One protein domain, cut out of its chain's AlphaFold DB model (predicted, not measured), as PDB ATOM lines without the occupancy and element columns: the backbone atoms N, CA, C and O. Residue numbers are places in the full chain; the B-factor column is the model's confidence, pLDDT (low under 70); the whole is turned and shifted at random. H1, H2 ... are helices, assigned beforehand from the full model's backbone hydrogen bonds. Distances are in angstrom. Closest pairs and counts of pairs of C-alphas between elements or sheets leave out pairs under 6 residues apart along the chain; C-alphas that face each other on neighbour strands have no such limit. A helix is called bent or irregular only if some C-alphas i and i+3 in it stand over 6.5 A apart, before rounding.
ATOM      1  N   ASN A 378     179.732 105.444 155.548       95.25
ATOM      2  CA  ASN A 378     180.586 105.151 156.699       95.25
ATOM      3  C   ASN A 378     180.087 103.880 157.422       95.25
ATOM      4  O   ASN A 378     178.915 103.532 157.296       95.25
ATOM      5  N   GLU A 379     180.902 103.276 158.290       95.12
ATOM      6  CA  GLU A 379     180.565 102.137 159.169       95.12
ATOM      7  C   GLU A 379     179.258 102.335 159.961       95.12
ATOM      8  O   GLU A 379     178.606 101.389 160.388       95.12
ATOM      9  N   ARG A 380     178.853 103.593 160.164       93.88
ATOM     10  CA  ARG A 380     177.604 103.980 160.840       93.88
ATOM     11  C   ARG A 380     176.381 104.051 159.917       93.88
ATOM     12  O   ARG A 380     175.355 104.578 160.348       93.88
ATOM     13  N   GLY A 381     176.503 103.659 158.651       92.12
ATOM     14  CA  GLY A 381     175.463 103.806 157.628       92.12
ATOM     15  C   GLY A 381     175.131 105.262 157.285       92.12
ATOM     16  O   GLY A 381     174.042 105.556 156.807       92.12
ATOM     17  N   LYS A 382     176.035 106.208 157.579       93.00
ATOM     18  CA  LYS A 382     175.832 107.640 157.300       93.00
ATOM     19  C   LYS A 382     176.708 108.093 156.146       93.00
ATOM     20  O   LYS A 382     177.892 107.757 156.110       93.00
ATOM     21  N   LEU A 383     176.140 108.924 155.278       94.25
ATOM     22  CA  LEU A 383     176.898 109.609 154.244       94.25
ATOM     23  C   LEU A 383     177.720 110.741 154.858       94.25
ATOM     24  O   LEU A 383     177.187 111.630 155.525       94.25
ATOM     25  N   ASN A 384     179.023 110.716 154.613       95.12
ATOM     26  CA  ASN A 384     179.918 111.815 154.933       95.12
ATOM     27  C   ASN A 384     180.432 112.417 153.630       95.12
ATOM     28  O   ASN A 384     180.858 111.681 152.746       95.12
ATOM     29  N   LEU A 385     180.453 113.750 153.539       95.38
ATOM     30  CA  LEU A 385     180.983 114.440 152.360       95.38
ATOM     31  C   LEU A 385     182.422 113.992 152.064       95.38
ATOM     32  O   LEU A 385     182.730 113.642 150.942       95.38
ATOM     33  N   THR A 386     183.288 113.927 153.075       95.81
ATOM     34  CA  THR A 386     184.713 113.598 152.896       95.81
ATOM     35  C   THR A 386     184.990 112.152 152.493       95.81
ATOM     36  O   THR A 386     186.112 111.866 152.093       95.81
ATOM     37  N   SER A 387     184.022 111.242 152.640       95.56
ATOM     38  CA  SER A 387     184.188 109.832 152.267       95.56
ATOM     39  C   SER A 387     183.660 109.510 150.871       95.56
ATOM     40  O   SER A 387     183.835 108.380 150.447       95.56
ATOM     41  N   GLN A 388     182.995 110.447 150.183       97.19
ATOM     42  CA  GLN A 388     182.452 110.203 148.839       97.19
ATOM     43  C   GLN A 388     183.541 110.237 147.759       97.19
ATOM     44  O   GLN A 388     184.640 110.745 148.000       97.19
ATOM     45  N   THR A 389     183.195 109.774 146.555       96.94
ATOM     46  CA  THR A 389     183.985 109.987 145.331       96.94
ATOM     47  C   THR A 389     184.264 111.477 145.110       96.94
ATOM     48  O   THR A 389     183.506 112.343 145.564       96.94
ATOM     49  N   GLN A 390     185.375 111.803 144.443       97.25
ATOM     50  CA  GLN A 390     185.779 113.201 144.237       97.25
ATOM     51  C   GLN A 390     184.711 113.989 143.466       97.25
ATOM     52  O   GLN A 390     184.488 115.172 143.730       97.25
ATOM     53  N   GLU A 391     183.991 113.313 142.579       98.00
ATOM     54  CA  GLU A 391     182.958 113.883 141.734       98.00
ATOM     55  C   GLU A 391     181.711 114.241 142.548       98.00
ATOM     56  O   GLU A 391     181.243 115.379 142.491       98.00
ATOM     57  N   ILE A 392     181.220 113.322 143.391       98.00
ATOM     58  CA  ILE A 392     180.100 113.603 144.305       98.00
ATOM     59  C   ILE A 392     180.494 114.697 145.303       98.00
ATOM     60  O   ILE A 392     179.679 115.563 145.625       98.00
ATOM     61  N   GLN A 393     181.749 114.713 145.769       97.75
ATOM     62  CA  GLN A 393     182.248 115.793 146.621       97.75
ATOM     63  C   GLN A 393     182.198 117.152 145.925       97.75
ATOM     64  O   GLN A 393     181.753 118.121 146.544       97.75
ATOM     65  N   ALA A 394     182.646 117.234 144.672       97.75
ATOM     66  CA  ALA A 394     182.626 118.466 143.893       97.75
ATOM     67  C   ALA A 394     181.189 118.966 143.680       97.75
ATOM     68  O   ALA A 394     180.891 120.117 144.010       97.75
ATOM     69  N   VAL A 395     180.281 118.082 143.245       98.25
ATOM     70  CA  VAL A 395     178.856 118.397 143.042       98.25
ATOM     71  C   VAL A 395     178.209 118.862 144.343       98.25
ATOM     72  O   VAL A 395     177.572 119.910 144.372       98.25
ATOM     73  N   ALA A 396     178.407 118.139 145.447       97.44
ATOM     74  CA  ALA A 396     177.806 118.491 146.729       97.44
ATOM     75  C   ALA A 396     178.355 119.814 147.288       97.44
ATOM     76  O   ALA A 396     177.589 120.610 147.827       97.44
ATOM     77  N   ARG A 397     179.664 120.084 147.158       96.50
ATOM     78  CA  ARG A 397     180.262 121.366 147.579       96.50
ATOM     79  C   ARG A 397     179.694 122.529 146.770       96.50
ATOM     80  O   ARG A 397     179.227 123.496 147.363       96.50
ATOM     81  N   ARG A 398     179.641 122.400 145.445       96.94
ATOM     82  CA  ARG A 398     179.075 123.430 144.569       96.94
ATOM     83  C   ARG A 398     177.565 123.607 144.783       96.94
ATOM     84  O   ARG A 398     177.073 124.731 144.800       96.94
ATOM     85  N   GLY A 399     176.836 122.524 145.050       97.00
ATOM     86  CA  GLY A 399     175.424 122.568 145.434       97.00
ATOM     87  C   GLY A 399     175.203 123.296 146.762       97.00
ATOM     88  O   GLY A 399     174.282 124.102 146.881       97.00
ATOM     89  N   ILE A 400     176.084 123.099 147.751       95.69
ATOM     90  CA  ILE A 400     176.075 123.874 148.999       95.69
ATOM     91  C   ILE A 400     176.256 125.370 148.706       95.69
ATOM     92  O   ILE A 400     175.556 126.181 149.316       95.69
ATOM     93  N   ASP A 401     177.130 125.758 147.776       93.88
ATOM     94  CA  ASP A 401     177.295 127.163 147.379       93.88
ATOM     95  C   ASP A 401     176.009 127.730 146.754       93.88
ATOM     96  O   ASP A 401     175.570 128.821 147.126       93.88
ATOM     97  N   TYR A 402     175.324 126.969 145.893       95.12
ATOM     98  CA  TYR A 402     174.021 127.384 145.360       95.12
ATOM     99  C   TYR A 402     172.945 127.513 146.425       95.12
ATOM    100  O   TYR A 402     172.194 128.490 146.420       95.12
ATOM    101  N   ILE A 403     172.904 126.598 147.389       94.44
ATOM    102  CA  ILE A 403     172.012 126.710 148.541       94.44
ATOM    103  C   ILE A 403     172.288 128.000 149.322       94.44
ATOM    104  O   ILE A 403     171.334 128.670 149.718       94.44
ATOM    105  N   HIS A 404     173.553 128.381 149.537       90.81
ATOM    106  CA  HIS A 404     173.873 129.653 150.192       90.81
ATOM    107  C   HIS A 404     173.249 130.819 149.427       90.81
ATOM    108  O   HIS A 404     172.485 131.589 150.011       90.81
ATOM    109  N   VAL A 405     173.514 130.918 148.121       90.06
ATOM    110  CA  VAL A 405     172.973 131.991 147.272       90.06
ATOM    111  C   VAL A 405     171.444 132.011 147.325       90.06
ATOM    112  O   VAL A 405     170.855 133.075 147.516       90.06
ATOM    113  N   GLN A 406     170.784 130.854 147.238       90.69
ATOM    114  CA  GLN A 406     169.323 130.768 147.291       90.69
ATOM    115  C   GLN A 406     168.744 131.178 148.653       90.69
ATOM    116  O   GLN A 406     167.722 131.864 148.689       90.69
ATOM    117  N   ILE A 407     169.390 130.815 149.766       88.50
ATOM    118  CA  ILE A 407     168.974 131.240 151.114       88.50
ATOM    119  C   ILE A 407     169.055 132.762 151.250       88.50
ATOM    120  O   ILE A 407     168.177 133.362 151.869       88.50
ATOM    121  N   PHE A 408     170.083 133.395 150.682       84.25
ATOM    122  CA  PHE A 408     170.244 134.848 150.761       84.25
ATOM    123  C   PHE A 408     169.303 135.621 149.836       84.25
ATOM    124  O   PHE A 408     168.896 136.722 150.191       84.25
ATOM    125  N   THR A 409     168.969 135.070 148.667       83.75
ATOM    126  CA  THR A 409     168.305 135.838 147.596       83.75
ATOM    127  C   THR A 409     166.846 135.464 147.355       83.75
ATOM    128  O   THR A 409     166.064 136.331 146.981       83.75
ATOM    129  N   LYS A 410     166.454 134.201 147.568       86.56
ATOM    130  CA  LYS A 410     165.117 133.699 147.209       86.56
ATOM    131  C   LYS A 410     164.316 133.262 148.428       86.56
ATOM    132  O   LYS A 410     163.238 133.788 148.699       86.56
ATOM    133  N   HIS A 411     164.838 132.297 149.185       82.31
ATOM    134  CA  HIS A 411     164.094 131.623 150.247       82.31
ATOM    135  C   HIS A 411     164.962 131.431 151.491       82.31
ATOM    136  O   HIS A 411     165.555 130.377 151.704       82.31
ATOM    137  N   ALA A 412     164.980 132.432 152.375       80.88
ATOM    138  CA  ALA A 412     165.707 132.341 153.646       80.88
ATOM    139  C   ALA A 412     165.190 131.213 154.567       80.88
ATOM    140  O   ALA A 412     165.915 130.707 155.432       80.88
ATOM    141  N   TYR A 413     163.926 130.819 154.382       83.94
ATOM    142  CA  TYR A 413     163.239 129.762 155.119       83.94
ATOM    143  C   TYR A 413     162.496 128.868 154.120       83.94
ATOM    144  O   TYR A 413     161.290 129.034 153.957       83.94
ATOM    145  N   PRO A 414     163.187 127.945 153.425       84.25
ATOM    146  CA  PRO A 414     162.480 126.968 152.610       84.25
ATOM    147  C   PRO A 414     161.544 126.159 153.514       84.25
ATOM    148  O   PRO A 414     161.924 125.776 154.631       84.25
ATOM    149  N   ASP A 415     160.321 125.921 153.041       86.94
ATOM    150  CA  ASP A 415     159.346 125.098 153.753       86.94
ATOM    151  C   ASP A 415     159.974 123.743 154.091       86.94
ATOM    152  O   ASP A 415     160.694 123.158 153.281       86.94
ATOM    153  N   SER A 416     159.686 123.209 155.281       81.25
ATOM    154  CA  SER A 416     160.294 121.947 155.733       81.25
ATOM    155  C   SER A 416     160.089 120.771 154.764       81.25
ATOM    156  O   SER A 416     160.952 119.901 154.704       81.25
ATOM    157  N   GLY A 417     159.010 120.779 153.968       85.94
ATOM    158  CA  GLY A 417     158.763 119.791 152.910       85.94
ATOM    159  C   GLY A 417     159.528 120.039 151.602       85.94
ATOM    160  O   GLY A 417     159.854 119.083 150.915       85.94
ATOM    161  N   LYS A 418     159.872 121.294 151.289       91.50
ATOM    162  CA  LYS A 418     160.561 121.692 150.043       91.50
ATOM    163  C   LYS A 418     162.073 121.796 150.196       91.50
ATOM    164  O   LYS A 418     162.798 122.004 149.233       91.50
ATOM    165  N   ARG A 419     162.581 121.683 151.423       93.25
ATOM    166  CA  ARG A 419     164.003 121.866 151.723       93.25
ATOM    167  C   ARG A 419     164.895 120.854 150.988       93.25
ATOM    168  O   ARG A 419     165.942 121.235 150.476       93.25
ATOM    169  N   ASN A 420     164.440 119.604 150.893       94.81
ATOM    170  CA  ASN A 420     165.134 118.559 150.144       94.81
ATOM    171  C   ASN A 420     165.089 118.808 148.626       94.81
ATOM    172  O   ASN A 420     166.076 118.577 147.942       94.81
ATOM    173  N   GLU A 421     163.968 119.323 148.110       94.69
ATOM    174  CA  GLU A 421     163.822 119.693 146.693       94.69
ATOM    175  C   GLU A 421     164.794 120.820 146.329       94.69
ATOM    176  O   GLU A 421     165.551 120.692 145.378       94.69
ATOM    177  N   VAL A 422     164.877 121.859 147.165       94.75
ATOM    178  CA  VAL A 422     165.845 122.958 147.011       94.75
ATOM    179  C   VAL A 422     167.289 122.447 147.004       94.75
ATOM    180  O   VAL A 422     168.101 122.894 146.195       94.75
ATOM    181  N   ALA A 423     167.626 121.516 147.901       96.38
ATOM    182  CA  ALA A 423     168.963 120.935 147.953       96.38
ATOM    183  C   ALA A 423     169.269 120.078 146.717       96.38
ATOM    184  O   ALA A 423     170.369 120.157 146.171       96.38
ATOM    185  N   LEU A 424     168.294 119.297 146.254       97.19
ATOM    186  CA  LEU A 424     168.423 118.478 145.058       97.19
ATOM    187  C   LEU A 424     168.590 119.336 143.798       97.19
ATOM    188  O   LEU A 424     169.511 119.085 143.025       97.19
ATOM    189  N   ASP A 425     167.754 120.357 143.613       97.06
ATOM    190  CA  ASP A 425     167.817 121.270 142.466       97.06
ATOM    191  C   ASP A 425     169.156 122.013 142.427       97.06
ATOM    192  O   ASP A 425     169.755 122.186 141.362       97.06
ATOM    193  N   ALA A 426     169.677 122.401 143.595       97.19
ATOM    194  CA  ALA A 426     171.003 122.993 143.719       97.19
ATOM    195  C   ALA A 426     172.120 122.009 143.328       97.19
ATOM    196  O   ALA A 426     173.035 122.393 142.604       97.19
ATOM    197  N   CYS A 427     172.048 120.745 143.753       98.12
ATOM    198  CA  CYS A 427     173.008 119.712 143.347       98.12
ATOM    199  C   CYS A 427     172.917 119.387 141.845       98.12
ATOM    200  O   CYS A 427     173.944 119.191 141.204       98.12
ATOM    201  N   ALA A 428     171.714 119.365 141.267       98.31
ATOM    202  CA  ALA A 428     171.524 119.151 139.835       98.31
ATOM    203  C   ALA A 428     172.110 120.312 139.016       98.31
ATOM    204  O   ALA A 428     172.877 120.072 138.089       98.31
ATOM    205  N   SER A 429     171.833 121.556 139.417       98.12
ATOM    206  CA  SER A 429     172.428 122.748 138.790       98.12
ATOM    207  C   SER A 429     173.957 122.722 138.905       98.12
ATOM    208  O   SER A 429     174.669 122.980 137.945       98.12
ATOM    209  N   ALA A 430     174.485 122.315 140.064       98.12
ATOM    210  CA  ALA A 430     175.922 122.171 140.275       98.12
ATOM    211  C   ALA A 430     176.572 121.128 139.357       98.12
ATOM    212  O   ALA A 430     177.649 121.385 138.828       98.12
ATOM    213  N   ALA A 431     175.943 119.967 139.162       98.25
ATOM    214  CA  ALA A 431     176.449 118.950 138.242       98.25
ATOM    215  C   ALA A 431     176.410 119.426 136.780       98.25
ATOM    216  O   ALA A 431     177.329 119.134 136.022       98.25
ATOM    217  N   GLU A 432     175.382 120.187 136.399       98.31
ATOM    218  CA  GLU A 432     175.265 120.802 135.073       98.31
ATOM    219  C   GLU A 432     176.381 121.830 134.819       98.31
ATOM    220  O   GLU A 432     177.048 121.765 133.787       98.31
ATOM    221  N   ASP A 433     176.668 122.698 135.793       97.94
ATOM    222  CA  ASP A 433     177.696 123.743 135.673       97.94
ATOM    223  C   ASP A 433     179.136 123.220 135.732       97.94
ATOM    224  O   ASP A 433     180.036 123.810 135.133       97.94
ATOM    225  N   LEU A 434     179.380 122.120 136.452       97.50
ATOM    226  CA  LEU A 434     180.696 121.467 136.487       97.50
ATOM    227  C   LEU A 434     181.050 120.790 135.148       97.50
ATOM    228  O   LEU A 434     182.217 120.479 134.902       97.50
ATOM    229  N   GLY A 435     180.068 120.602 134.264       97.19
ATOM    230  CA  GLY A 435     180.272 120.242 132.868       97.19
ATOM    231  C   GLY A 435     180.023 118.766 132.529       97.19
ATOM    232  O   GLY A 435     179.587 117.972 133.365       97.19
ATOM    233  N   PRO A 436     180.311 118.358 131.275       97.81
ATOM    234  CA  PRO A 436     179.862 117.075 130.722       97.81
ATOM    235  C   PRO A 436     180.386 115.833 131.448       97.81
ATOM    236  O   PRO A 436     179.746 114.785 131.397       97.81
ATOM    237  N   HIS A 437     181.530 115.940 132.130       97.38
ATOM    238  CA  HIS A 437     182.101 114.843 132.913       97.38
ATOM    239  C   HIS A 437     181.165 114.382 134.045       97.38
ATOM    240  O   HIS A 437     181.115 113.200 134.357       97.38
ATOM    241  N   TYR A 438     180.355 115.294 134.590       98.25
ATOM    242  CA  TYR A 438     179.423 115.035 135.690       98.25
ATOM    243  C   TYR A 438     178.031 114.593 135.216       98.25
ATOM    244  O   TYR A 438     177.120 114.423 136.031       98.25
ATOM    245  N   LYS A 439     177.850 114.375 133.906       98.19
ATOM    246  CA  LYS A 439     176.569 113.970 133.317       98.19
ATOM    247  C   LYS A 439     175.976 112.689 133.931       98.19
ATOM    248  O   LYS A 439     174.781 112.713 134.198       98.19
ATOM    249  N   PRO A 440     176.746 111.624 134.248       98.19
ATOM    250  CA  PRO A 440     176.180 110.440 134.901       98.19
ATOM    251  C   PRO A 440     175.517 110.760 136.248       98.19
ATOM    252  O   PRO A 440     174.428 110.276 136.543       98.19
ATOM    253  N   ILE A 441     176.135 111.640 137.044       98.31
ATOM    254  CA  ILE A 441     175.570 112.099 138.318       98.31
ATOM    255  C   ILE A 441     174.315 112.940 138.065       98.31
ATOM    256  O   ILE A 441     173.307 112.750 138.743       98.31
ATOM    257  N   LEU A 442     174.346 113.846 137.083       98.44
ATOM    258  CA  LEU A 442     173.188 114.663 136.709       98.44
ATOM    259  C   LEU A 442     171.993 113.805 136.268       98.44
ATOM    260  O   LEU A 442     170.867 114.063 136.698       98.44
ATOM    261  N   ASP A 443     172.238 112.784 135.447       98.44
ATOM    262  CA  ASP A 443     171.214 111.866 134.953       98.44
ATOM    263  C   ASP A 443     170.558 111.118 136.129       98.44
ATOM    264  O   ASP A 443     169.332 111.118 136.236       98.44
ATOM    265  N   LEU A 444     171.343 110.610 137.091       98.12
ATOM    266  CA  LEU A 444     170.818 109.988 138.317       98.12
ATOM    267  C   LEU A 444     170.084 110.979 139.237       98.12
ATOM    268  O   LEU A 444     169.096 110.617 139.878       98.12
ATOM    269  N   LEU A 445     170.533 112.236 139.321       98.12
ATOM    270  CA  LEU A 445     169.856 113.272 140.114       98.12
ATOM    271  C   LEU A 445     168.487 113.652 139.526       98.12
ATOM    272  O   LEU A 445     167.555 113.961 140.281       98.12
ATOM    273  N   ARG A 446     168.358 113.626 138.193       97.88
ATOM    274  CA  ARG A 446     167.112 113.906 137.460       97.88
ATOM    275  C   ARG A 446     166.196 112.680 137.373       97.88
ATOM    276  O   ARG A 446     164.976 112.847 137.290       97.88
ATOM    277  N   ASP A 447     166.744 111.470 137.434       98.25
ATOM    278  CA  ASP A 447     165.976 110.229 137.363       98.25
ATOM    279  C   ASP A 447     165.116 110.006 138.617       98.25
ATOM    280  O   ASP A 447     165.588 109.758 139.726       98.25
ATOM    281  N   LYS A 448     163.793 110.044 138.441       97.38
ATOM    282  CA  LYS A 448     162.839 109.861 139.540       97.38
ATOM    283  C   LYS A 448     162.864 108.456 140.139       97.38
ATOM    284  O   LYS A 448     162.400 108.308 141.269       97.38
ATOM    285  N   THR A 449     163.376 107.460 139.417       98.06
ATOM    286  CA  THR A 449     163.472 106.076 139.898       98.06
ATOM    287  C   THR A 449     164.584 105.902 140.934       98.06
ATOM    288  O   THR A 449     164.436 105.116 141.867       98.06
ATOM    289  N   GLN A 450     165.639 106.718 140.857       97.75
ATOM    290  CA  GLN A 450     166.823 106.656 141.719       97.75
ATOM    291  C   GLN A 450     166.618 107.424 143.033       97.75
ATOM    292  O   GLN A 450     167.344 108.359 143.379       97.75
ATOM    293  N   VAL A 451     165.571 107.053 143.778       97.19
ATOM    294  CA  VAL A 451     165.136 107.763 144.994       97.19
ATOM    295  C   VAL A 451     166.223 107.773 146.069       97.19
ATOM    296  O   VAL A 451     166.425 108.800 146.720       97.19
ATOM    297  N   GLU A 452     166.933 106.659 146.249       96.75
ATOM    298  CA  GLU A 452     167.981 106.529 147.266       96.75
ATOM    299  C   GLU A 452     169.172 107.432 146.968       96.75
ATOM    300  O   GLU A 452     169.590 108.189 147.844       96.75
ATOM    301  N   PHE A 453     169.648 107.428 145.719       97.88
ATOM    302  CA  PHE A 453     170.755 108.274 145.289       97.88
ATOM    303  C   PHE A 453     170.420 109.760 145.434       97.88
ATOM    304  O   PHE A 453     171.157 110.519 146.066       97.88
ATOM    305  N   ARG A 454     169.250 110.169 144.927       97.88
ATOM    306  CA  ARG A 454     168.763 111.554 145.009       97.88
ATOM    307  C   ARG A 454     168.676 112.036 146.445       97.88
ATOM    308  O   ARG A 454     169.167 113.116 146.767       97.88
ATOM    309  N   LYS A 455     168.070 111.229 147.314       97.00
ATOM    310  CA  LYS A 455     167.935 111.551 148.732       97.00
ATOM    311  C   LYS A 455     169.296 111.622 149.418       97.00
ATOM    312  O   LYS A 455     169.550 112.582 150.133       97.00
ATOM    313  N   ALA A 456     170.175 110.655 149.168       97.19
ATOM    314  CA  ALA A 456     171.507 110.605 149.755       97.19
ATOM    315  C   ALA A 456     172.339 111.847 149.416       97.19
ATOM    316  O   ALA A 456     172.884 112.474 150.324       97.19
ATOM    317  N   VAL A 457     172.410 112.235 148.138       97.25
ATOM    318  CA  VAL A 457     173.174 113.414 147.698       97.25
ATOM    319  C   VAL A 457     172.550 114.708 148.227       97.25
ATOM    320  O   VAL A 457     173.267 115.581 148.722       97.25
ATOM    321  N   ALA A 458     171.220 114.828 148.185       96.94
ATOM    322  CA  ALA A 458     170.522 116.003 148.695       96.94
ATOM    323  C   ALA A 458     170.665 116.155 150.221       96.94
ATOM    324  O   ALA A 458     170.888 117.270 150.694       96.94
ATOM    325  N   ASP A 459     170.655 115.062 150.993       96.31
ATOM    326  CA  ASP A 459     170.827 115.075 152.454       96.31
ATOM    327  C   ASP A 459     172.193 115.663 152.880       96.31
ATOM    328  O   ASP A 459     172.283 116.343 153.913       96.31
ATOM    329  N   ILE A 460     173.257 115.467 152.081       95.75
ATOM    330  CA  ILE A 460     174.585 116.065 152.339       95.75
ATOM    331  C   ILE A 460     174.483 117.594 152.363       95.75
ATOM    332  O   ILE A 460     175.003 118.254 153.272       95.75
ATOM    333  N   ALA A 461     173.830 118.155 151.346       95.88
ATOM    334  CA  ALA A 461     173.704 119.591 151.157       95.88
ATOM    335  C   ALA A 461     172.621 120.180 152.081       95.88
ATOM    336  O   ALA A 461     172.824 121.242 152.681       95.88
ATOM    337  N   ASP A 462     171.530 119.442 152.308       95.06
ATOM    338  CA  ASP A 462     170.447 119.804 153.218       95.06
ATOM    339  C   ASP A 462     170.989 120.151 154.604       95.06
ATOM    340  O   ASP A 462     170.708 121.234 155.128       95.06
ATOM    341  N   GLY A 463     171.828 119.285 155.186       92.06
ATOM    342  CA  GLY A 463     172.399 119.472 156.522       92.06
ATOM    343  C   GLY A 463     173.112 120.821 156.717       92.06
ATOM    344  O   GLY A 463     173.190 121.333 157.843       92.06
ATOM    345  N   ARG A 464     173.576 121.457 155.633       92.88
ATOM    346  CA  ARG A 464     174.219 122.776 155.671       92.88
ATOM    347  C   ARG A 464     173.236 123.930 155.803       92.88
ATOM    348  O   ARG A 464     173.559 124.863 156.533       92.88
ATOM    349  N   ILE A 465     172.017 123.837 155.267       91.62
ATOM    350  CA  ILE A 465     170.983 124.895 155.330       91.62
ATOM    351  C   ILE A 465     170.785 125.418 156.759       91.62
ATOM    352  O   ILE A 465     170.776 126.624 157.011       91.62
ATOM    353  N   SER A 466     170.661 124.511 157.731       91.12
ATOM    354  CA  SER A 466     170.450 124.882 159.137       91.12
ATOM    355  C   SER A 466     171.661 125.580 159.764       91.12
ATOM    356  O   SER A 466     171.499 126.429 160.642       91.12
ATOM    357  N   THR A 467     172.870 125.215 159.333       91.94
ATOM    358  CA  THR A 467     174.122 125.816 159.810       91.94
ATOM    359  C   THR A 467     174.275 127.221 159.243       91.94
ATOM    360  O   THR A 467     174.414 128.163 160.015       91.94
ATOM    361  N   ILE A 468     174.089 127.374 157.929       90.38
ATOM    362  CA  ILE A 468     174.131 128.659 157.217       90.38
ATOM    363  C   ILE A 468     173.191 129.659 157.883       90.38
ATOM    364  O   ILE A 468     173.599 130.737 158.302       90.38
ATOM    365  N   ARG A 469     171.929 129.270 158.086       90.38
ATOM    366  CA  ARG A 469     170.927 130.135 158.723       90.38
ATOM    367  C   ARG A 469     171.312 130.548 160.141       90.38
ATOM    368  O   ARG A 469     171.048 131.679 160.547       90.38
ATOM    369  N   ARG A 470     171.919 129.643 160.914       91.56
ATOM    370  CA  ARG A 470     172.392 129.952 162.269       91.56
ATOM    371  C   ARG A 470     173.529 130.968 162.236       91.56
ATOM    372  O   ARG A 470     173.516 131.893 163.047       91.56
ATOM    373  N   ASP A 471     174.461 130.812 161.307       90.06
ATOM    374  CA  ASP A 471     175.616 131.693 161.168       90.06
ATOM    375  C   ASP A 471     175.180 133.086 160.704       90.06
ATOM    376  O   ASP A 471     175.520 134.077 161.347       90.06
ATOM    377  N   VAL A 472     174.302 133.163 159.698       88.75
ATOM    378  CA  VAL A 472     173.687 134.419 159.237       88.75
ATOM    379  C   VAL A 472     172.934 135.107 160.365       88.75
ATOM    380  O   VAL A 472     173.119 136.298 160.592       88.75
ATOM    381  N   LYS A 473     172.136 134.363 161.141       89.00
ATOM    382  CA  LYS A 473     171.449 134.916 162.313       89.00
ATOM    383  C   LYS A 473     172.435 135.464 163.345       89.00
ATOM    384  O   LYS A 473     172.172 136.511 163.934       89.00
ATOM    385  N   SER A 474     173.543 134.766 163.590       91.19
ATOM    386  CA  SER A 474     174.578 135.215 164.525       91.19
ATOM    387  C   SER A 474     175.250 136.504 164.047       91.19
ATOM    388  O   SER A 474     175.435 137.415 164.849       91.19
ATOM    389  N   ILE A 475     175.579 136.591 162.754       89.94
ATOM    390  CA  ILE A 475     176.157 137.783 162.117       89.94
ATOM    391  C   ILE A 475     175.168 138.949 162.195       89.94
ATOM    392  O   ILE A 475     175.517 140.018 162.689       89.94
ATOM    393  N   ALA A 476     173.914 138.717 161.802       87.94
ATOM    394  CA  ALA A 476     172.848 139.711 161.848       87.94
ATOM    395  C   ALA A 476     172.620 140.251 163.259       87.94
ATOM    396  O   ALA A 476     172.567 141.458 163.458       87.94
ATOM    397  N   SER A 477     172.575 139.369 164.259       87.75
ATOM    398  CA  SER A 477     172.406 139.785 165.655       87.75
ATOM    399  C   SER A 477     173.545 140.695 166.126       87.75
ATOM    400  O   SER A 477     173.297 141.633 166.876       87.75
ATOM    401  N   GLY A 478     174.783 140.440 165.688       88.25
ATOM    402  CA  GLY A 478     175.934 141.287 166.009       88.25
ATOM    403  C   GLY A 478     175.851 142.668 165.360       88.25
ATOM    404  O   GLY A 478     176.015 143.676 166.047       88.25
ATOM    405  N   HIS A 479     175.544 142.717 164.060       87.50
ATOM    406  CA  HIS A 479     175.435 143.972 163.308       87.50
ATOM    407  C   HIS A 479     174.255 144.828 163.743       87.50
ATOM    408  O   HIS A 479     174.440 146.018 163.953       87.50
ATOM    409  N   CYS A 480     173.075 144.241 163.961       84.12
ATOM    410  CA  CYS A 480     171.914 144.987 164.446       84.12
ATOM    411  C   CYS A 480     172.201 145.668 165.791       84.12
ATOM    412  O   CYS A 480     171.827 146.817 165.991       84.12
ATOM    413  N   VAL A 481     172.889 144.992 166.718       86.69
ATOM    414  CA  VAL A 481     173.242 145.597 168.013       86.69
ATOM    415  C   VAL A 481     174.165 146.802 167.831       86.69
ATOM    416  O   VAL A 481     173.935 147.830 168.463       86.69
ATOM    417  N   GLY A 482     175.182 146.683 166.972       86.38
ATOM    418  CA  GLY A 482     176.116 147.773 166.692       86.38
ATOM    419  C   GLY A 482     175.452 148.945 165.974       86.38
ATOM    420  O   GLY A 482     175.582 150.081 166.416       86.38
ATOM    421  N   HIS A 483     174.700 148.665 164.911       82.88
ATOM    422  CA  HIS A 483     174.160 149.697 164.033       82.88
ATOM    423  C   HIS A 483     173.014 150.491 164.683       82.88
ATOM    424  O   HIS A 483     173.015 151.719 164.632       82.88
ATOM    425  N   TYR A 484     172.122 149.830 165.432       78.69
ATOM    426  CA  TYR A 484     171.100 150.522 166.230       78.69
ATOM    427  C   TYR A 484     171.640 151.081 167.560       78.69
ATOM    428  O   TYR A 484     170.874 151.623 168.357       78.69
ATOM    429  N   GLY A 485     172.934 150.912 167.862       85.38
ATOM    430  CA  GLY A 485     173.534 151.364 169.121       85.38
ATOM    431  C   GLY A 485     172.872 150.761 170.367       85.38
ATOM    432  O   GLY A 485     172.761 151.431 171.397       85.38
ATOM    433  N   LEU A 486     172.395 149.511 170.285       85.12
ATOM    434  CA  LEU A 486     171.637 148.877 171.364       85.12
ATOM    435  C   LEU A 486     172.538 148.622 172.577       85.12
ATOM    436  O   LEU A 486     173.520 147.881 172.516       85.12
ATOM    437  N   ARG A 487     172.154 149.197 173.716       90.44
ATOM    438  CA  ARG A 487     172.796 148.989 175.023       90.44
ATOM    439  C   ARG A 487     171.926 148.113 175.924       90.44
ATOM    440  O   ARG A 487     170.736 147.932 175.669       90.44
ATOM    441  N   GLN A 488     172.498 147.553 176.990       88.81
ATOM    442  CA  GLN A 488     171.790 146.625 177.890       88.81
ATOM    443  C   GLN A 488     170.552 147.250 178.574       88.81
ATOM    444  O   GLN A 488     169.643 146.536 178.986       88.81
ATOM    445  N   ASP A 489     170.501 148.576 178.657       91.38
ATOM    446  CA  ASP A 489     169.440 149.407 179.231       91.38
ATOM    447  C   ASP A 489     168.457 149.983 178.189       91.38
ATOM    448  O   ASP A 489     167.520 150.695 178.541       91.38
ATOM    449  N   SER A 490     168.596 149.627 176.910       88.31
ATOM    450  CA  SER A 490     167.797 150.184 175.804       88.31
ATOM    451  C   SER A 490     166.423 149.519 175.593       88.31
ATOM    452  O   SER A 490     165.864 149.582 174.503       88.31
ATOM    453  N   ALA A 491     165.829 148.898 176.618       88.12
ATOM    454  CA  ALA A 491     164.591 148.116 176.478       88.12
ATOM    455  C   ALA A 491     163.414 148.919 175.882       88.12
ATOM    456  O   ALA A 491     162.694 148.415 175.021       88.12
ATOM    457  N   THR A 492     163.242 150.178 176.299       87.94
ATOM    458  CA  THR A 492     162.210 151.076 175.753       87.94
ATOM    459  C   THR A 492     162.480 151.410 174.289       87.94
ATOM    460  O   THR A 492     161.561 151.399 173.477       87.94
ATOM    461  N   TYR A 493     163.747 151.645 173.938       83.00
ATOM    462  CA  TYR A 493     164.151 151.916 172.563       83.00
ATOM    463  C   TYR A 493     163.919 150.699 171.667       83.00
ATOM    464  O   TYR A 493     163.314 150.843 170.617       83.00
ATOM    465  N   VAL A 494     164.274 149.492 172.119       82.94
ATOM    466  CA  VAL A 494     163.991 148.241 171.397       82.94
ATOM    467  C   VAL A 494     162.488 148.031 171.213       82.94
ATOM    468  O   VAL A 494     162.065 147.632 170.135       82.94
ATOM    469  N   LYS A 495     161.658 148.315 172.226       83.88
ATOM    470  CA  LYS A 495     160.196 148.211 172.093       83.88
ATOM    471  C   LYS A 495     159.656 149.202 171.060       83.88
ATOM    472  O   LYS A 495     158.857 148.803 170.222       83.88
ATOM    473  N   ASN A 496     160.123 150.450 171.090       80.25
ATOM    474  CA  ASN A 496     159.751 151.464 170.103       80.25
ATOM    475  C   ASN A 496     160.228 151.072 168.701       80.25
ATOM    476  O   ASN A 496     159.487 151.235 167.740       80.25
ATOM    477  N   LEU A 497     161.432 150.503 168.598       75.88
ATOM    478  CA  LEU A 497     161.995 149.991 167.358       75.88
ATOM    479  C   LEU A 497     161.112 148.871 166.802       75.88
ATOM    480  O   LEU A 497     160.676 148.975 165.671       75.88
ATOM    481  N   LEU A 498     160.759 147.869 167.613       77.69
ATOM    482  CA  LEU A 498     159.871 146.766 167.223       77.69
ATOM    483  C   LEU A 498     158.445 147.221 166.880       77.69
ATOM    484  O   LEU A 498     157.788 146.582 166.066       77.69
ATOM    485  N   GLN A 499     157.953 148.300 167.494       75.62
ATOM    486  CA  GLN A 499     156.655 148.890 167.153       75.62
ATOM    487  C   GLN A 499     156.706 149.680 165.839       75.62
ATOM    488  O   GLN A 499     155.770 149.610 165.049       75.62
ATOM    489  N   ALA A 500     157.786 150.427 165.601       68.12
ATOM    490  CA  ALA A 500     157.973 151.222 164.388       68.12
ATOM    491  C   ALA A 500     158.375 150.360 163.179       68.12
ATOM    492  O   ALA A 500     158.056 150.684 162.036       68.12
ATOM    493  N   GLN A 501     159.082 149.261 163.424       63.97
ATOM    494  CA  GLN A 501     159.649 148.388 162.412       63.97
ATOM    495  C   GLN A 501     158.853 147.087 162.322       63.97
ATOM    496  O   GLN A 501     159.049 146.155 163.097       63.97
ATOM    497  N   ARG A 502     158.005 146.986 161.295       55.06
ATOM    498  CA  ARG A 502     157.340 145.721 160.925       55.06
ATOM    499  C   ARG A 502     158.339 144.651 160.443       55.06
ATOM    500  O   ARG A 502     158.042 143.462 160.474       55.06
ATOM    501  N   TYR A 503     159.530 145.084 160.035       53.41
ATOM    502  CA  TYR A 503     160.664 144.284 159.569       53.41
ATOM    503  C   TYR A 503     161.955 144.936 160.074       53.41
ATOM    504  O   TYR A 503     161.952 146.151 160.217       53.41
ATOM    505  N   ILE A 504     163.030 144.170 160.320       54.44
ATOM    506  CA  ILE A 504     164.340 144.643 160.834       54.44
ATOM    507  C   ILE A 504     165.000 145.576 159.804       54.44
ATOM    508  O   ILE A 504     165.927 145.188 159.098       54.44
ATOM    509  N   PHE A 505     164.452 146.775 159.654       57.09
ATOM    510  CA  PHE A 505     164.825 147.724 158.630       57.09
ATOM    511  C   PHE A 505     165.146 149.056 159.273       57.09
ATOM    512  O   PHE A 505     164.289 149.770 159.788       57.09
ATOM    513  N   GLU A 506     166.420 149.379 159.240       49.44
ATOM    514  CA  GLU A 506     167.017 150.597 159.730       49.44
ATOM    515  C   GLU A 506     166.599 151.799 158.898       49.44
ATOM    516  O   GLU A 506     167.121 152.060 157.820       49.44
ATOM    517  N   GLY A 507     165.613 152.532 159.394       52.88
ATOM    518  CA  GLY A 507     165.455 153.910 158.979       52.88
ATOM    519  C   GLY A 507     166.174 154.828 159.938       52.88
ATOM    520  O   GLY A 507     166.410 154.475 161.098       52.88
ATOM    521  N   ASP A 508     166.481 156.019 159.447       53.41
ATOM    522  CA  ASP A 508     166.982 157.080 160.293       53.41
ATOM    523  C   ASP A 508     165.837 157.583 161.185       53.41
ATOM    524  O   ASP A 508     165.041 158.456 160.828       53.41
ATOM    525  N   HIS A 509     165.681 156.939 162.343       55.44
ATOM    526  CA  HIS A 509     164.621 157.241 163.309       55.44
ATOM    527  C   HIS A 509     164.802 158.611 163.961       55.44
ATOM    528  O   HIS A 509     163.882 159.099 164.612       55.44
ATOM    529  N   ARG A 510     165.979 159.229 163.799       55.03
ATOM    530  CA  ARG A 510     166.234 160.593 164.262       55.03
ATOM    531  C   ARG A 510     165.523 161.628 163.392       55.03
ATOM    532  O   ARG A 510     165.115 162.656 163.917       55.03
ATOM    533  N   GLU A 511     165.297 161.322 162.113       56.50
ATOM    534  CA  GLU A 511     164.704 162.252 161.140       56.50
ATOM    535  C   GLU A 511     163.378 161.769 160.531       56.50
ATOM    536  O   GLU A 511     162.776 162.459 159.709       56.50
ATOM    537  N   GLY A 512     162.904 160.574 160.897       53.69
ATOM    538  CA  GLY A 512     161.672 159.999 160.346       53.69
ATOM    539  C   GLY A 512     161.783 159.560 158.879       53.69
ATOM    540  O   GLY A 512     160.783 159.158 158.281       53.69
ATOM    541  N   ARG A 513     162.985 159.586 158.289       56.41
ATOM    542  CA  ARG A 513     163.252 159.155 156.910       56.41
ATOM    543  C   ARG A 513     163.637 157.679 156.876       56.41
ATOM    544  O   ARG A 513     164.767 157.304 156.581       56.41
ATOM    545  N   VAL A 514     162.685 156.804 157.176       58.75
ATOM    546  CA  VAL A 514     162.849 155.382 156.853       58.75
ATOM    547  C   VAL A 514     162.573 155.238 155.355       58.75
ATOM    548  O   VAL A 514     161.443 155.433 154.910       58.75
ATOM    549  N   ASN A 515     163.593 154.930 154.547       61.78
ATOM    550  CA  ASN A 515     163.374 154.646 153.127       61.78
ATOM    551  C   ASN A 515     162.760 153.247 152.965       61.78
ATOM    552  O   ASN A 515     163.458 152.256 152.757       61.78
ATOM    553  N   TYR A 516     161.434 153.176 153.060       67.44
ATOM    554  CA  TYR A 516     160.675 151.935 152.895       67.44
ATOM    555  C   TYR A 516     160.717 151.372 151.469       67.44
ATOM    556  O   TYR A 516     160.346 150.218 151.277       67.44
ATOM    557  N   LYS A 517     161.143 152.160 150.472       72.50
ATOM    558  CA  LYS A 517     161.181 151.707 149.075       72.50
ATOM    559  C   LYS A 517     162.335 150.743 148.816       72.50
ATOM    560  O   LYS A 517     162.197 149.860 147.983       72.50
ATOM    561  N   LEU A 518     163.457 150.912 149.522       73.81
ATOM    562  CA  LEU A 518     164.692 150.154 149.289       73.81
ATOM    563  C   LEU A 518     165.276 149.624 150.610       73.81
ATOM    564  O   LEU A 518     166.403 149.971 150.971       73.81
ATOM    565  N   PRO A 519     164.538 148.781 151.354       68.62
ATOM    566  CA  PRO A 519     164.979 148.306 152.663       68.62
ATOM    567  C   PRO A 519     166.305 147.529 152.609       68.62
ATOM    568  O   PRO A 519     167.072 147.549 153.564       68.62
ATOM    569  N   TRP A 520     166.634 146.897 151.481       72.88
ATOM    570  CA  TRP A 520     167.895 146.170 151.291       72.88
ATOM    571  C   TRP A 520     169.140 147.063 151.188       72.88
ATOM    572  O   TRP A 520     170.246 146.561 151.372       72.88
ATOM    573  N   ARG A 521     168.993 148.369 150.914       76.94
ATOM    574  CA  ARG A 521     170.125 149.316 150.821       76.94
ATOM    575  C   ARG A 521     170.633 149.805 152.176       76.94
ATOM    576  O   ARG A 521     171.559 150.605 152.242       76.94
ATOM    577  N   GLN A 522     170.023 149.353 153.263       75.81
ATOM    578  CA  GLN A 522     170.384 149.800 154.599       75.81
ATOM    579  C   GLN A 522     171.762 149.289 155.017       75.81
ATOM    580  O   GLN A 522     172.112 148.137 154.752       75.81
ATOM    581  N   GLY A 523     172.514 150.141 155.720       79.69
ATOM    582  CA  GLY A 523     173.893 149.876 156.129       79.69
ATOM    583  C   GLY A 523     174.054 148.555 156.879       79.69
ATOM    584  O   GLY A 523     174.916 147.755 156.511       79.69
ATOM    585  N   ALA A 524     173.183 148.258 157.854       81.88
ATOM    586  CA  ALA A 524     173.222 146.981 158.567       81.88
ATOM    587  C   ALA A 524     173.010 145.781 157.639       81.88
ATOM    588  O   ALA A 524     173.736 144.796 157.748       81.88
ATOM    589  N   ILE A 525     172.060 145.847 156.703       82.12
ATOM    590  CA  ILE A 525     171.796 144.740 155.773       82.12
ATOM    591  C   ILE A 525     172.978 144.541 154.835       82.12
ATOM    592  O   ILE A 525     173.451 143.416 154.693       82.12
ATOM    593  N   VAL A 526     173.511 145.619 154.263       85.12
ATOM    594  CA  VAL A 526     174.697 145.561 153.404       85.12
ATOM    595  C   VAL A 526     175.895 145.002 154.174       85.12
ATOM    596  O   VAL A 526     176.601 144.142 153.653       85.12
ATOM    597  N   ALA A 527     176.110 145.409 155.427       86.75
ATOM    598  CA  ALA A 527     177.182 144.887 156.274       86.75
ATOM    599  C   ALA A 527     177.001 143.394 156.597       86.75
ATOM    600  O   ALA A 527     177.964 142.624 156.528       86.75
ATOM    601  N   ILE A 528     175.768 142.963 156.887       88.25
ATOM    602  CA  ILE A 528     175.424 141.555 157.122       88.25
ATOM    603  C   ILE A 528     175.674 140.732 155.865       88.25
ATOM    604  O   ILE A 528     176.335 139.699 155.955       88.25
ATOM    605  N   LEU A 529     175.186 141.183 154.705       85.38
ATOM    606  CA  LEU A 529     175.394 140.506 153.428       85.38
ATOM    607  C   LEU A 529     176.886 140.443 153.106       85.38
ATOM    608  O   LEU A 529     177.398 139.356 152.868       85.38
ATOM    609  N   ARG A 530     177.620 141.557 153.207       87.25
ATOM    610  CA  ARG A 530     179.074 141.585 152.991       87.25
ATOM    611  C   ARG A 530     179.794 140.594 153.895       87.25
ATOM    612  O   ARG A 530     180.606 139.828 153.392       87.25
ATOM    613  N   GLN A 531     179.502 140.551 155.194       88.06
ATOM    614  CA  GLN A 531     180.173 139.613 156.095       88.06
ATOM    615  C   GLN A 531     179.757 138.158 155.843       88.06
ATOM    616  O   GLN A 531     180.611 137.272 155.872       88.06
ATOM    617  N   ALA A 532     178.473 137.902 155.591       86.00
ATOM    618  CA  ALA A 532     177.965 136.562 155.332       86.00
ATOM    619  C   ALA A 532     178.514 135.998 154.012       86.00
ATOM    620  O   ALA A 532     179.008 134.874 154.001       86.00
ATOM    621  N   PHE A 533     178.527 136.792 152.938       80.94
ATOM    622  CA  PHE A 533     179.124 136.415 151.656       80.94
ATOM    623  C   PHE A 533     180.645 136.342 151.726       80.94
ATOM    624  O   PHE A 533     181.212 135.388 151.209       80.94
ATOM    625  N   SER A 534     181.325 137.278 152.397       78.88
ATOM    626  CA  SER A 534     182.789 137.223 152.523       78.88
ATOM    627  C   SER A 534     183.229 135.989 153.301       78.88
ATOM    628  O   SER A 534     184.191 135.342 152.908       78.88
ATOM    629  N   ALA A 535     182.508 135.596 154.356       66.62
ATOM    630  CA  ALA A 535     182.798 134.359 155.080       66.62
ATOM    631  C   ALA A 535     182.711 133.115 154.178       66.62
ATOM    632  O   ALA A 535     183.486 132.181 154.368       66.62
ATOM    633  N   VAL A 536     181.812 133.124 153.188       62.84
ATOM    634  CA  VAL A 536     181.672 132.053 152.190       62.84
ATOM    635  C   VAL A 536     182.769 132.156 151.126       62.84
ATOM    636  O   VAL A 536     183.479 131.185 150.884       62.84
ATOM    637  N   LEU A 537     182.991 133.344 150.556       58.03
ATOM    638  CA  LEU A 537     183.965 133.570 149.485       58.03
ATOM    639  C   LEU A 537     185.406 133.299 149.942       58.03
ATOM    640  O   LEU A 537     186.195 132.736 149.188       58.03
ATOM    641  N   THR A 538     185.737 133.617 151.198       56.53
ATOM    642  CA  THR A 538     187.063 133.328 151.772       56.53
ATOM    643  C   THR A 538     187.306 131.820 151.910       56.53
ATOM    644  O   THR A 538     188.456 131.393 151.887       56.53
ATOM    645  N   MET A 539     186.257 130.992 152.035       50.53
ATOM    646  CA  MET A 539     186.415 129.529 152.036       50.53
ATOM    647  C   MET A 539     186.615 128.954 150.630       50.53
ATOM    648  O   MET A 539     187.291 127.939 150.500       50.53
ATOM    649  N   VAL A 540     186.069 129.600 149.595       51.56
ATOM    650  CA  VAL A 540     186.228 129.173 148.193       51.56
ATOM    651  C   VAL A 540     187.615 129.541 147.648       51.56
ATOM    652  O   VAL A 540     188.186 128.794 146.867       51.56
ATOM    653  N   TRP A 541     188.209 130.641 148.120       41.12
ATOM    654  CA  TRP A 541     189.494 131.165 147.629       41.12
ATOM    655  C   TRP A 541     190.757 130.397 148.070       41.12
ATOM    656  O   TRP A 541     191.858 130.755 147.665       41.12
ATOM    657  N   LEU A 542     190.632 129.376 148.925       50.91
ATOM    658  CA  LEU A 542     191.765 128.608 149.475       50.91
ATOM    659  C   LEU A 542     191.978 127.235 148.805       50.91
ATOM    660  O   LEU A 542     192.825 126.473 149.267       50.91
TER     661      LEU A 542
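This is residues 378 to 542 of the 558 residues of an uncharacterized protein of Gloeophyllum trabeum (strain ATCC 11539 / FP-39264 / Madison 617) (UniProt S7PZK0). One long helix, H4, runs most of the length of an elongated body, with H1 and H2 crossing its first half, H3 making a corner with its beginning, and H6 crossing its second half. At the far end from H3, the short helix H5 touches no other helix, and a long unnamed stretch, residues 501 to 522, leads from it to H6. The printed part has 165 residues with six named helices, H1 to H6 in chain order, and no named strand; the class is all helix. It is loose, with a radius of gyration of the C-alphas of 20.0 A, and spans 59 by 35 by 34 A.

After residues 378 to 389, which hold no named element, comes H1, residues 390 to 409. With its residues 395 to 403 alone it touches H2, residues 419 to 434, opposite ways at a steep tilt of 60 degrees; their closest C-alphas, of Gly 399 and Cys 427, are 4.3 A apart. H2 and H3, residues 436 to 446, form a helical hairpin at a shallow tilt of 21 degrees, with the C-alphas of Ala 431 and Tyr 438 closest at 5.5 A. The hub is H4, residues 451 to 483, which touches four helices. H3 and H4 touch only at the corner by their tight link, with the C-alphas of Leu 445 and Arg 454 closest at 5.3 A. H4 touches H2 with residues 454 to 462 alone, about perpendicular at 79 degrees; the C-alphas of Leu 424 and Ala 458 are closest at 4.9 A. It touches H1 with residues 457 to 469 alone, the same way at a steep tilt of 42 degrees; the C-alphas of Ile 400 and Ala 461 are closest at 5.4 A. H5, residues 491 to 500, is apart from H4. With residues 471 to 483 alone, H4 touches H6, residues 523 to 540, opposite ways at a steep tilt of 43 degrees; the C-alphas of Ala 476 and Ile 528 are closest at 5.7 A. H1 and H6 are near each other, and H1, H4 and H6 form a bundle, a group of helices set together lengthwise; helix packing is mostly crossed. Every O i to N i+4 pair is within hydrogen-bond range in H1, H2 and H5; the counts are 5 of 7 in H3, 24 of 29 in H4 and 13 of 14 in H6.

H1 begins at C-alpha 390 (185.779, 113.201, 144.237) and is 28.8 A long; H2 is 22.6 A long. H3 is irregular, with C-alphas 437 and 440 7.6 A apart. H4, 46.9 A long, runs from C-alpha 451 (165.136, 107.763, 144.994) and has a kink of 31 degrees near residue 458; it is neither bent nor irregular, but only just: C-alphas 463 and 466 are 6.3 A apart. H6, 25.4 A long, ends at C-alpha 540 (186.228, 129.173, 148.193).

The C-alphas farthest apart, of Glu 379 and Glu 511, are 62.2 A apart. The printed part has no cut; the link from H5 to H6 is long, and residues 447 to 452 and 487 to 492 stand free. The mean pLDDT of the printed part is 85.7, with residues 500 to 516, 519 and 535 to 542 under 70.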